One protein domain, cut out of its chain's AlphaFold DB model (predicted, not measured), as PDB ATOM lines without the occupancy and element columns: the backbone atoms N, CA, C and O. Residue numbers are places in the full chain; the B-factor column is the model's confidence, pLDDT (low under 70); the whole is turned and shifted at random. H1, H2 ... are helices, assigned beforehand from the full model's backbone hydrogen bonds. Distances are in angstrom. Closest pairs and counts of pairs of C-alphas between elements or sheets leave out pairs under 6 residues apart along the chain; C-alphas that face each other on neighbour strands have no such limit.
ATOM      1  N   VAL A 267      20.321  36.613 -46.568       71.69
ATOM      2  CA  VAL A 267      20.180  35.288 -45.944       71.69
ATOM      3  C   VAL A 267      19.033  34.512 -46.590       71.69
ATOM      4  O   VAL A 267      19.251  33.364 -46.968       71.69
ATOM      5  N   ASP A 268      17.873  35.139 -46.804       70.38
ATOM      6  CA  ASP A 268      16.718  34.542 -47.487       70.38
ATOM      7  C   ASP A 268      17.136  34.005 -48.862       70.38
ATOM      8  O   ASP A 268      16.953  32.828 -49.144       70.38
ATOM      9  N   ALA A 269      17.857  34.786 -49.673       73.12
ATOM     10  CA  ALA A 269      18.336  34.336 -50.981       73.12
ATOM     11  C   ALA A 269      19.334  33.156 -50.926       73.12
ATOM     12  O   ALA A 269      19.469  32.416 -51.906       73.12
ATOM     13  N   ILE A 270      20.081  32.991 -49.827       73.44
ATOM     14  CA  ILE A 270      20.982  31.844 -49.617       73.44
ATOM     15  C   ILE A 270      20.175  30.620 -49.173       73.44
ATOM     16  O   ILE A 270      20.385  29.528 -49.701       73.44
ATOM     17  N   VAL A 271      19.248  30.803 -48.232       73.75
ATOM     18  CA  VAL A 271      18.415  29.733 -47.668       73.75
ATOM     19  C   VAL A 271      17.375  29.238 -48.678       73.75
ATOM     20  O   VAL A 271      17.125  28.038 -48.734       73.75
ATOM     21  N   ASP A 272      16.842  30.110 -49.532       76.44
ATOM     22  CA  ASP A 272      15.912  29.759 -50.614       76.44
ATOM     23  C   ASP A 272      16.585  28.900 -51.689       76.44
ATOM     24  O   ASP A 272      15.955  28.023 -52.280       76.44
ATOM     25  N   LYS A 273      17.888  29.102 -51.927       79.06
ATOM     26  CA  LYS A 273      18.679  28.242 -52.823       79.06
ATOM     27  C   LYS A 273      19.008  26.888 -52.197       79.06
ATOM     28  O   LYS A 273      19.196  25.920 -52.930       79.06
ATOM     29  N   ALA A 274      19.098  26.825 -50.872       79.06
ATOM     30  CA  ALA A 274      19.339  25.606 -50.116       79.06
ATOM     31  C   ALA A 274      17.999  24.915 -49.823       79.06
ATOM     32  O   ALA A 274      17.358  25.144 -48.797       79.06
ATOM     33  N   THR A 275      17.555  24.071 -50.748       74.25
ATOM     34  CA  THR A 275      16.236  23.419 -50.669       74.25
ATOM     35  C   THR A 275      16.254  22.155 -49.815       74.25
ATOM     36  O   THR A 275      15.218  21.758 -49.287       74.25
ATOM     37  N   LYS A 276      17.429  21.539 -49.639       82.00
ATOM     38  CA  LYS A 276      17.597  20.268 -48.918       82.00
ATOM     39  C   LYS A 276      18.189  20.472 -47.522       82.00
ATOM     40  O   LYS A 276      18.957  21.406 -47.287       82.00
ATOM     41  N   ALA A 277      17.913  19.543 -46.603       80.38
ATOM     42  CA  ALA A 277      18.355  19.602 -45.206       80.38
ATOM     43  C   ALA A 277      19.873  19.751 -45.087       80.38
ATOM     44  O   ALA A 277      20.363  20.533 -44.278       80.38
ATOM     45  N   HIS A 278      20.617  19.023 -45.922       81.62
ATOM     46  CA  HIS A 278      22.077  19.050 -45.914       81.62
ATOM     47  C   HIS A 278      22.649  20.374 -46.428       81.62
ATOM     48  O   HIS A 278      23.636  20.857 -45.879       81.62
ATOM     49  N   GLU A 279      22.020  20.988 -47.433       82.94
ATOM     50  CA  GLU A 279      22.421  22.293 -47.967       82.94
ATOM     51  C   GLU A 279      22.213  23.370 -46.896       82.94
ATOM     52  O   GLU A 279      23.121  24.148 -46.610       82.94
ATOM     53  N   ARG A 280      21.058  23.347 -46.214       84.31
ATOM     54  CA  ARG A 280      20.750  24.274 -45.114       84.31
ATOM     55  C   ARG A 280      21.648  24.058 -43.900       84.31
ATOM     56  O   ARG A 280      22.181  25.025 -43.364       84.31
ATOM     57  N   ALA A 281      21.880  22.807 -43.495       85.81
ATOM     58  CA  ALA A 281      22.815  22.473 -42.419       85.81
ATOM     59  C   ALA A 281      24.224  22.997 -42.718       85.81
ATOM     60  O   ALA A 281      24.890  23.530 -41.832       85.81
ATOM     61  N   PHE A 282      24.663  22.887 -43.975       84.75
ATOM     62  CA  PHE A 282      25.950  23.408 -44.410       84.75
ATOM     63  C   PHE A 282      25.992  24.941 -44.382       84.75
ATOM     64  O   PHE A 282      26.969  25.510 -43.890       84.75
ATOM     65  N   CYS A 283      24.930  25.623 -44.824       82.38
ATOM     66  CA  CYS A 283      24.809  27.079 -44.702       82.38
ATOM     67  C   CYS A 283      24.912  27.540 -43.239       82.38
ATOM     68  O   CYS A 283      25.712  28.429 -42.942       82.38
ATOM     69  N   TYR A 284      24.181  26.903 -42.317       83.12
ATOM     70  CA  TYR A 284      24.233  27.240 -40.890       83.12
ATOM     71  C   TYR A 284      25.592  26.930 -40.259       83.12
ATOM     72  O   TYR A 284      26.139  27.773 -39.553       83.12
ATOM     73  N   ALA A 285      26.184  25.767 -40.550       86.25
ATOM     74  CA  ALA A 285      27.519  25.416 -40.066       86.25
ATOM     75  C   ALA A 285      28.577  26.423 -40.535       86.25
ATOM     76  O   ALA A 285      29.436  26.824 -39.756       86.25
ATOM     77  N   THR A 286      28.490  26.871 -41.791       82.00
ATOM     78  CA  THR A 286      29.410  27.871 -42.352       82.00
ATOM     79  C   THR A 286      29.235  29.234 -41.684       82.00
ATOM     80  O   THR A 286      30.219  29.931 -41.456       82.00
ATOM     81  N   ALA A 287      27.994  29.616 -41.363       78.94
ATOM     82  CA  ALA A 287      27.700  30.870 -40.673       78.94
ATOM     83  C   ALA A 287      28.185  30.862 -39.214       78.94
ATOM     84  O   ALA A 287      28.737  31.855 -38.750       78.94
ATOM     85  N   LEU A 288      28.013  29.741 -38.505       80.00
ATOM     86  CA  LEU A 288      28.445  29.577 -37.112       80.00
ATOM     87  C   LEU A 288      29.967  29.426 -36.972       80.00
ATOM     88  O   LEU A 288      30.529  29.784 -35.942       80.00
ATOM     89  N   LEU A 289      30.631  28.885 -37.996       79.94
ATOM     90  CA  LEU A 289      32.064  28.588 -38.005       79.94
ATOM     91  C   LEU A 289      32.797  29.431 -39.055       79.94
ATOM     92  O   LEU A 289      33.566  28.908 -39.867       79.94
ATOM     93  N   GLU A 290      32.546  30.741 -39.059       71.75
ATOM     94  CA  GLU A 290      33.192  31.657 -39.997       71.75
ATOM     95  C   GLU A 290      34.730  31.543 -39.899       71.75
ATOM     96  O   GLU A 290      35.325  31.732 -38.841       71.75
ATOM     97  N   GLY A 291      35.381  31.201 -41.018       63.34
ATOM     98  CA  GLY A 291      36.840  31.036 -41.104       63.34
ATOM     99  C   GLY A 291      37.378  29.640 -40.757       63.34
ATOM    100  O   GLY A 291      38.585  29.420 -40.874       63.34
ATOM    101  N   ALA A 292      36.525  28.683 -40.377       76.25
ATOM    102  CA  ALA A 292      36.944  27.302 -40.149       76.25
ATOM    103  C   ALA A 292      37.281  26.563 -41.459       76.25
ATOM    104  O   ALA A 292      36.820  26.914 -42.547       76.25
ATOM    105  N   ARG A 293      38.084  25.495 -41.350       77.50
ATOM    106  CA  ARG A 293      38.405  24.613 -42.484       77.50
ATOM    107  C   ARG A 293      37.146  23.898 -42.980       77.50
ATOM    108  O   ARG A 293      36.295  23.515 -42.179       77.50
ATOM    109  N   THR A 294      37.068  23.649 -44.286       79.75
ATOM    110  CA  THR A 294      35.911  23.004 -44.933       79.75
ATOM    111  C   THR A 294      35.543  21.664 -44.295       79.75
ATOM    112  O   THR A 294      34.362  21.393 -44.108       79.75
ATOM    113  N   ASP A 295      36.530  20.869 -43.875       82.81
ATOM    114  CA  ASP A 295      36.299  19.582 -43.201       82.81
ATOM    115  C   ASP A 295      35.573  19.764 -41.857       82.81
ATOM    116  O   ASP A 295      34.657  19.011 -41.524       82.81
ATOM    117  N   THR A 296      35.930  20.810 -41.103       83.06
ATOM    118  CA  THR A 296      35.284  21.179 -39.834       83.06
ATOM    119  C   THR A 296      33.848  21.638 -40.067       83.06
ATOM    120  O   THR A 296      32.944  21.218 -39.348       83.06
ATOM    121  N   VAL A 297      33.622  22.443 -41.107       85.50
ATOM    122  CA  VAL A 297      32.276  22.877 -41.509       85.50
ATOM    123  C   VAL A 297      31.424  21.677 -41.931       85.50
ATOM    124  O   VAL A 297      30.270  21.570 -41.525       85.50
ATOM    125  N   HIS A 298      31.990  20.734 -42.685       84.06
ATOM    126  CA  HIS A 298      31.288  19.531 -43.129       84.06
ATOM    127  C   HIS A 298      30.924  18.607 -41.956       84.06
ATOM    128  O   HIS A 298      29.805  18.092 -41.889       84.06
ATOM    129  N   ALA A 299      31.835  18.436 -40.994       84.75
ATOM    130  CA  ALA A 299      31.566  17.692 -39.767       84.75
ATOM    131  C   ALA A 299      30.458  18.353 -38.930       84.75
ATOM    132  O   ALA A 299      29.524  17.676 -38.502       84.75
ATOM    133  N   ALA A 300      30.509  19.676 -38.756       85.06
ATOM    134  CA  ALA A 300      29.480  20.428 -38.041       85.06
ATOM    135  C   ALA A 300      28.112  20.367 -38.740       85.06
ATOM    136  O   ALA A 300      27.093  20.176 -38.080       85.06
ATOM    137  N   ALA A 301      28.082  20.438 -40.074       86.38
ATOM    138  CA  ALA A 301      26.860  20.268 -40.855       86.38
ATOM    139  C   ALA A 301      26.244  18.876 -40.643       86.38
ATOM    140  O   ALA A 301      25.040  18.762 -40.433       86.38
ATOM    141  N   ARG A 302      27.064  17.814 -40.621       85.31
ATOM    142  CA  ARG A 302      26.593  16.458 -40.293       85.31
ATOM    143  C   ARG A 302      25.998  16.372 -38.890       85.31
ATOM    144  O   ARG A 302      24.934  15.783 -38.738       85.31
ATOM    145  N   ILE A 303      26.647  16.975 -37.892       87.56
ATOM    146  CA  ILE A 303      26.132  17.019 -36.515       87.56
ATOM    147  C   ILE A 303      24.774  17.728 -36.474       87.56
ATOM    148  O   ILE A 303      23.834  17.199 -35.888       87.56
ATOM    149  N   LEU A 304      24.645  18.878 -37.145       84.50
ATOM    150  CA  LEU A 304      23.383  19.616 -37.249       84.50
ATOM    151  C   LEU A 304      22.281  18.781 -37.906       84.50
ATOM    152  O   LEU A 304      21.160  18.766 -37.405       84.50
ATOM    153  N   MET A 305      22.586  18.047 -38.981       85.38
ATOM    154  CA  MET A 305      21.614  17.149 -39.612       85.38
ATOM    155  C   MET A 305      21.159  16.034 -38.671       85.38
ATOM    156  O   MET A 305      19.969  15.763 -38.587       85.38
ATOM    157  N   THR A 306      22.083  15.394 -37.949       82.25
ATOM    158  CA  THR A 306      21.727  14.332 -36.997       82.25
ATOM    159  C   THR A 306      20.905  14.881 -35.834       82.25
ATOM    160  O   THR A 306      19.918  14.268 -35.445       82.25
ATOM    161  N   ALA A 307      21.267  16.054 -35.311       80.06
ATOM    162  CA  ALA A 307      20.565  16.692 -34.202       80.06
ATOM    163  C   ALA A 307      19.154  17.186 -34.573       80.06
ATOM    164  O   ALA A 307      18.310  17.337 -33.695       80.06
ATOM    165  N   THR A 308      18.895  17.438 -35.859       75.56
ATOM    166  CA  THR A 308      17.607  17.941 -36.373       75.56
ATOM    167  C   THR A 308      16.804  16.890 -37.143       75.56
ATOM    168  O   THR A 308      15.758  17.201 -37.718       75.56
ATOM    169  N   ALA A 309      17.276  15.640 -37.155       71.31
ATOM    170  CA  ALA A 309      16.548  14.519 -37.721       71.31
ATOM    171  C   ALA A 309      15.391  14.138 -36.787       71.31
ATOM    172  O   ALA A 309      15.604  13.578 -35.712       71.31
ATOM    173  N   THR A 310      14.159  14.425 -37.203       64.00
ATOM    174  CA  THR A 310      12.951  13.995 -36.489       64.00
ATOM    175  C   THR A 310      12.500  12.638 -37.043       64.00
ATOM    176  O   THR A 310      12.149  12.575 -38.220       64.00
ATOM    177  N   PRO A 311      12.461  11.550 -36.247       59.41
ATOM    178  CA  PRO A 311      12.143  10.206 -36.754       59.41
ATOM    179  C   PRO A 311      10.703  10.022 -37.258       59.41
ATOM    180  O   PRO A 311      10.422   9.044 -37.941       59.41
ATOM    181  N   ALA A 312       9.788  10.919 -36.878       57.69
ATOM    182  CA  ALA A 312       8.349  10.779 -37.106       57.69
ATOM    183  C   ALA A 312       7.777  11.724 -38.179       57.69
ATOM    184  O   ALA A 312       6.603  11.597 -38.514       57.69
ATOM    185  N   ASP A 313       8.579  12.649 -38.717       58.78
ATOM    186  CA  ASP A 313       8.133  13.607 -39.736       58.78
ATOM    187  C   ASP A 313       8.695  13.236 -41.118       58.78
ATOM    188  O   ASP A 313       9.891  12.957 -41.234       58.78
ATOM    189  N   PRO A 314       7.885  13.282 -42.193       59.34
ATOM    190  CA  PRO A 314       8.349  12.987 -43.548       59.34
ATOM    191  C   PRO A 314       9.294  14.060 -44.113       59.34
ATOM    192  O   PRO A 314       9.965  13.811 -45.111       59.34
ATOM    193  N   GLN A 315       9.361  15.241 -43.485       63.94
ATOM    194  CA  GLN A 315      10.228  16.344 -43.889       63.94
ATOM    195  C   GLN A 315      11.126  16.769 -42.712       63.94
ATOM    196  O   GLN A 315      10.605  17.261 -41.702       63.94
ATOM    197  N   PRO A 316      12.462  16.605 -42.817       68.56
ATOM    198  CA  PRO A 316      13.413  17.010 -41.782       68.56
ATOM    199  C   PRO A 316      13.202  18.459 -41.336       68.56
ATOM    200  O   PRO A 316      12.919  19.326 -42.163       68.56
ATOM    201  N   LEU A 317      13.409  18.751 -40.047       71.94
ATOM    202  CA  LEU A 317      13.155  20.073 -39.457       71.94
ATOM    203  C   LEU A 317      13.850  21.210 -40.232       71.94
ATOM    204  O   LEU A 317      13.296  22.289 -40.417       71.94
ATOM    205  N   LEU A 318      15.057  20.962 -40.744       72.69
ATOM    206  CA  LEU A 318      15.800  21.943 -41.537       72.69
ATOM    207  C   LEU A 318      15.157  22.242 -42.895       72.69
ATOM    208  O   LEU A 318      15.342  23.342 -43.404       72.69
ATOM    209  N   GLU A 319      14.393  21.321 -43.478       72.06
ATOM    210  CA  GLU A 319      13.675  21.519 -44.747       72.06
ATOM    211  C   GLU A 319      12.333  22.226 -44.557       72.06
ATOM    212  O   GLU A 319      11.802  22.797 -45.509       72.06
ATOM    213  N   GLN A 320      11.798  22.256 -43.337       70.38
ATOM    214  CA  GLN A 320      10.543  22.940 -43.050       70.38
ATOM    215  C   GLN A 320      10.714  24.456 -43.245       70.38
ATOM    216  O   GLN A 320      11.613  25.085 -42.682       70.38
ATOM    217  N   ASN A 321       9.817  25.068 -44.025       57.62
ATOM    218  CA  ASN A 321       9.828  26.507 -44.346       57.62
ATOM    219  C   ASN A 321       9.655  27.428 -43.114       57.62
ATOM    220  O   ASN A 321       9.708  28.648 -43.237       57.62
ATOM    221  N   GLY A 322       9.474  26.858 -41.917       56.69
ATOM    222  CA  GLY A 322       9.349  27.568 -40.646       56.69
ATOM    223  C   GLY A 322      10.651  27.748 -39.859       56.69
ATOM    224  O   GLY A 322      10.682  28.575 -38.958       56.69
ATOM    225  N   THR A 323      11.741  27.041 -40.170       58.47
ATOM    226  CA  THR A 323      12.952  27.076 -39.318       58.47
ATOM    227  C   THR A 323      13.726  28.387 -39.467       58.47
ATOM    228  O   THR A 323      14.164  28.966 -38.475       58.47
ATOM    229  N   HIS A 324      13.781  28.938 -40.684       57.41
ATOM    230  CA  HIS A 324      14.266  30.305 -40.904       57.41
ATOM    231  C   HIS A 324      13.315  31.355 -40.298       57.41
ATOM    232  O   HIS A 324      13.748  32.335 -39.695       57.41
ATOM    233  N   HIS A 325      12.004  31.106 -40.364       55.28
ATOM    234  CA  HIS A 325      10.999  31.949 -39.716       55.28
ATOM    235  C   HIS A 325      11.108  31.914 -38.176       55.28
ATOM    236  O   HIS A 325      10.812  32.907 -37.525       55.28
ATOM    237  N   LEU A 326      11.548  30.813 -37.562       56.22
ATOM    238  CA  LEU A 326      11.786  30.727 -36.116       56.22
ATOM    239  C   LEU A 326      13.010  31.542 -35.695       56.22
ATOM    240  O   LEU A 326      12.938  32.245 -34.691       56.22
ATOM    241  N   LEU A 327      14.085  31.516 -36.492       58.06
ATOM    242  CA  LEU A 327      15.234  32.413 -36.315       58.06
ATOM    243  C   LEU A 327      14.821  33.890 -36.451       58.06
ATOM    244  O   LEU A 327      15.258  34.725 -35.663       58.06
ATOM    245  N   ARG A 328      13.904  34.191 -37.381       55.78
ATOM    246  CA  ARG A 328      13.272  35.513 -37.532       55.78
ATOM    247  C   ARG A 328      12.454  35.918 -36.302       55.78
ATOM    248  O   ARG A 328      12.503  37.075 -35.904       55.78
ATOM    249  N   THR A 329      11.718  34.988 -35.689       51.34
ATOM    250  CA  THR A 329      10.900  35.253 -34.491       51.34
ATOM    251  C   THR A 329      11.742  35.594 -33.258       51.34
ATOM    252  O   THR A 329      11.273  36.334 -32.400       51.34
ATOM    253  N   ILE A 330      12.962  35.058 -33.144       51.62
ATOM    254  CA  ILE A 330      13.818  35.264 -31.963       51.62
ATOM    255  C   ILE A 330      14.787  36.447 -32.090       51.62
ATOM    256  O   ILE A 330      15.610  36.617 -31.195       51.62
ATOM    257  N   GLU A 331      14.710  37.233 -33.174       46.56
ATOM    258  CA  GLU A 331      15.563  38.414 -33.418       46.56
ATOM    259  C   GLU A 331      17.044  38.149 -33.095       46.56
ATOM    260  O   GLU A 331      17.704  38.931 -32.412       46.56
TER     261      GLU A 331
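Overview. This is residues 267 to 331 of the 392 residues of an uncharacterized protein of Streptomyces sp. FR-008 (UniProt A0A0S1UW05). Two longer helices, H2 and H3, cross steeply as the core; short H1 makes a hairpin with H2, and a long loop, residues 308 to 322, leads to short H4, where residues 326 to 331 stick out. The 65 printed residues hold four named helices, H1 to H4, and no named strand: class all helix. The whole is compact, with radius of gyration of the C-alphas 11.8 A and spans of 32 by 27 by 22 A.

Along the chain. H1, residues 267 to 273, begins at C-alpha 267 (20.180, 35.288, -45.944). H2, residues 277 to 288, measures 16.3 A from first to last C-alpha, and H3, residues 294 to 307, 19.8 A. H4, residues 323 to 329, ends at C-alpha 329 (10.900, 35.253, -34.491).

Arrangement. H1 and H2 only just touch, with 3 pairs of C-alphas within 8 A, the closest Val 271 and Arg 280, 6.5 A; H2 touches with residues 280 to 283 alone. H2 and H3 touch at a steep tilt of 59 degrees, closest C-alphas Phe 282 and Ala 301, 4.8 A. H4 is close to H1 but not clearly touching, closest C-alphas Val 271 and His 324, 8.0 A. Every O i to N i+4 pair is within hydrogen-bond range in H2, H3 and H4, and 2 of 3 in H1.

Size, cuts and confidence. The printed part has no cut; the H3 to H4 link is long. C-alphas 291 and 312 are farthest apart, 35.2 A. Residues 291, 310 to 316 and 321 to 331 have pLDDT under 70.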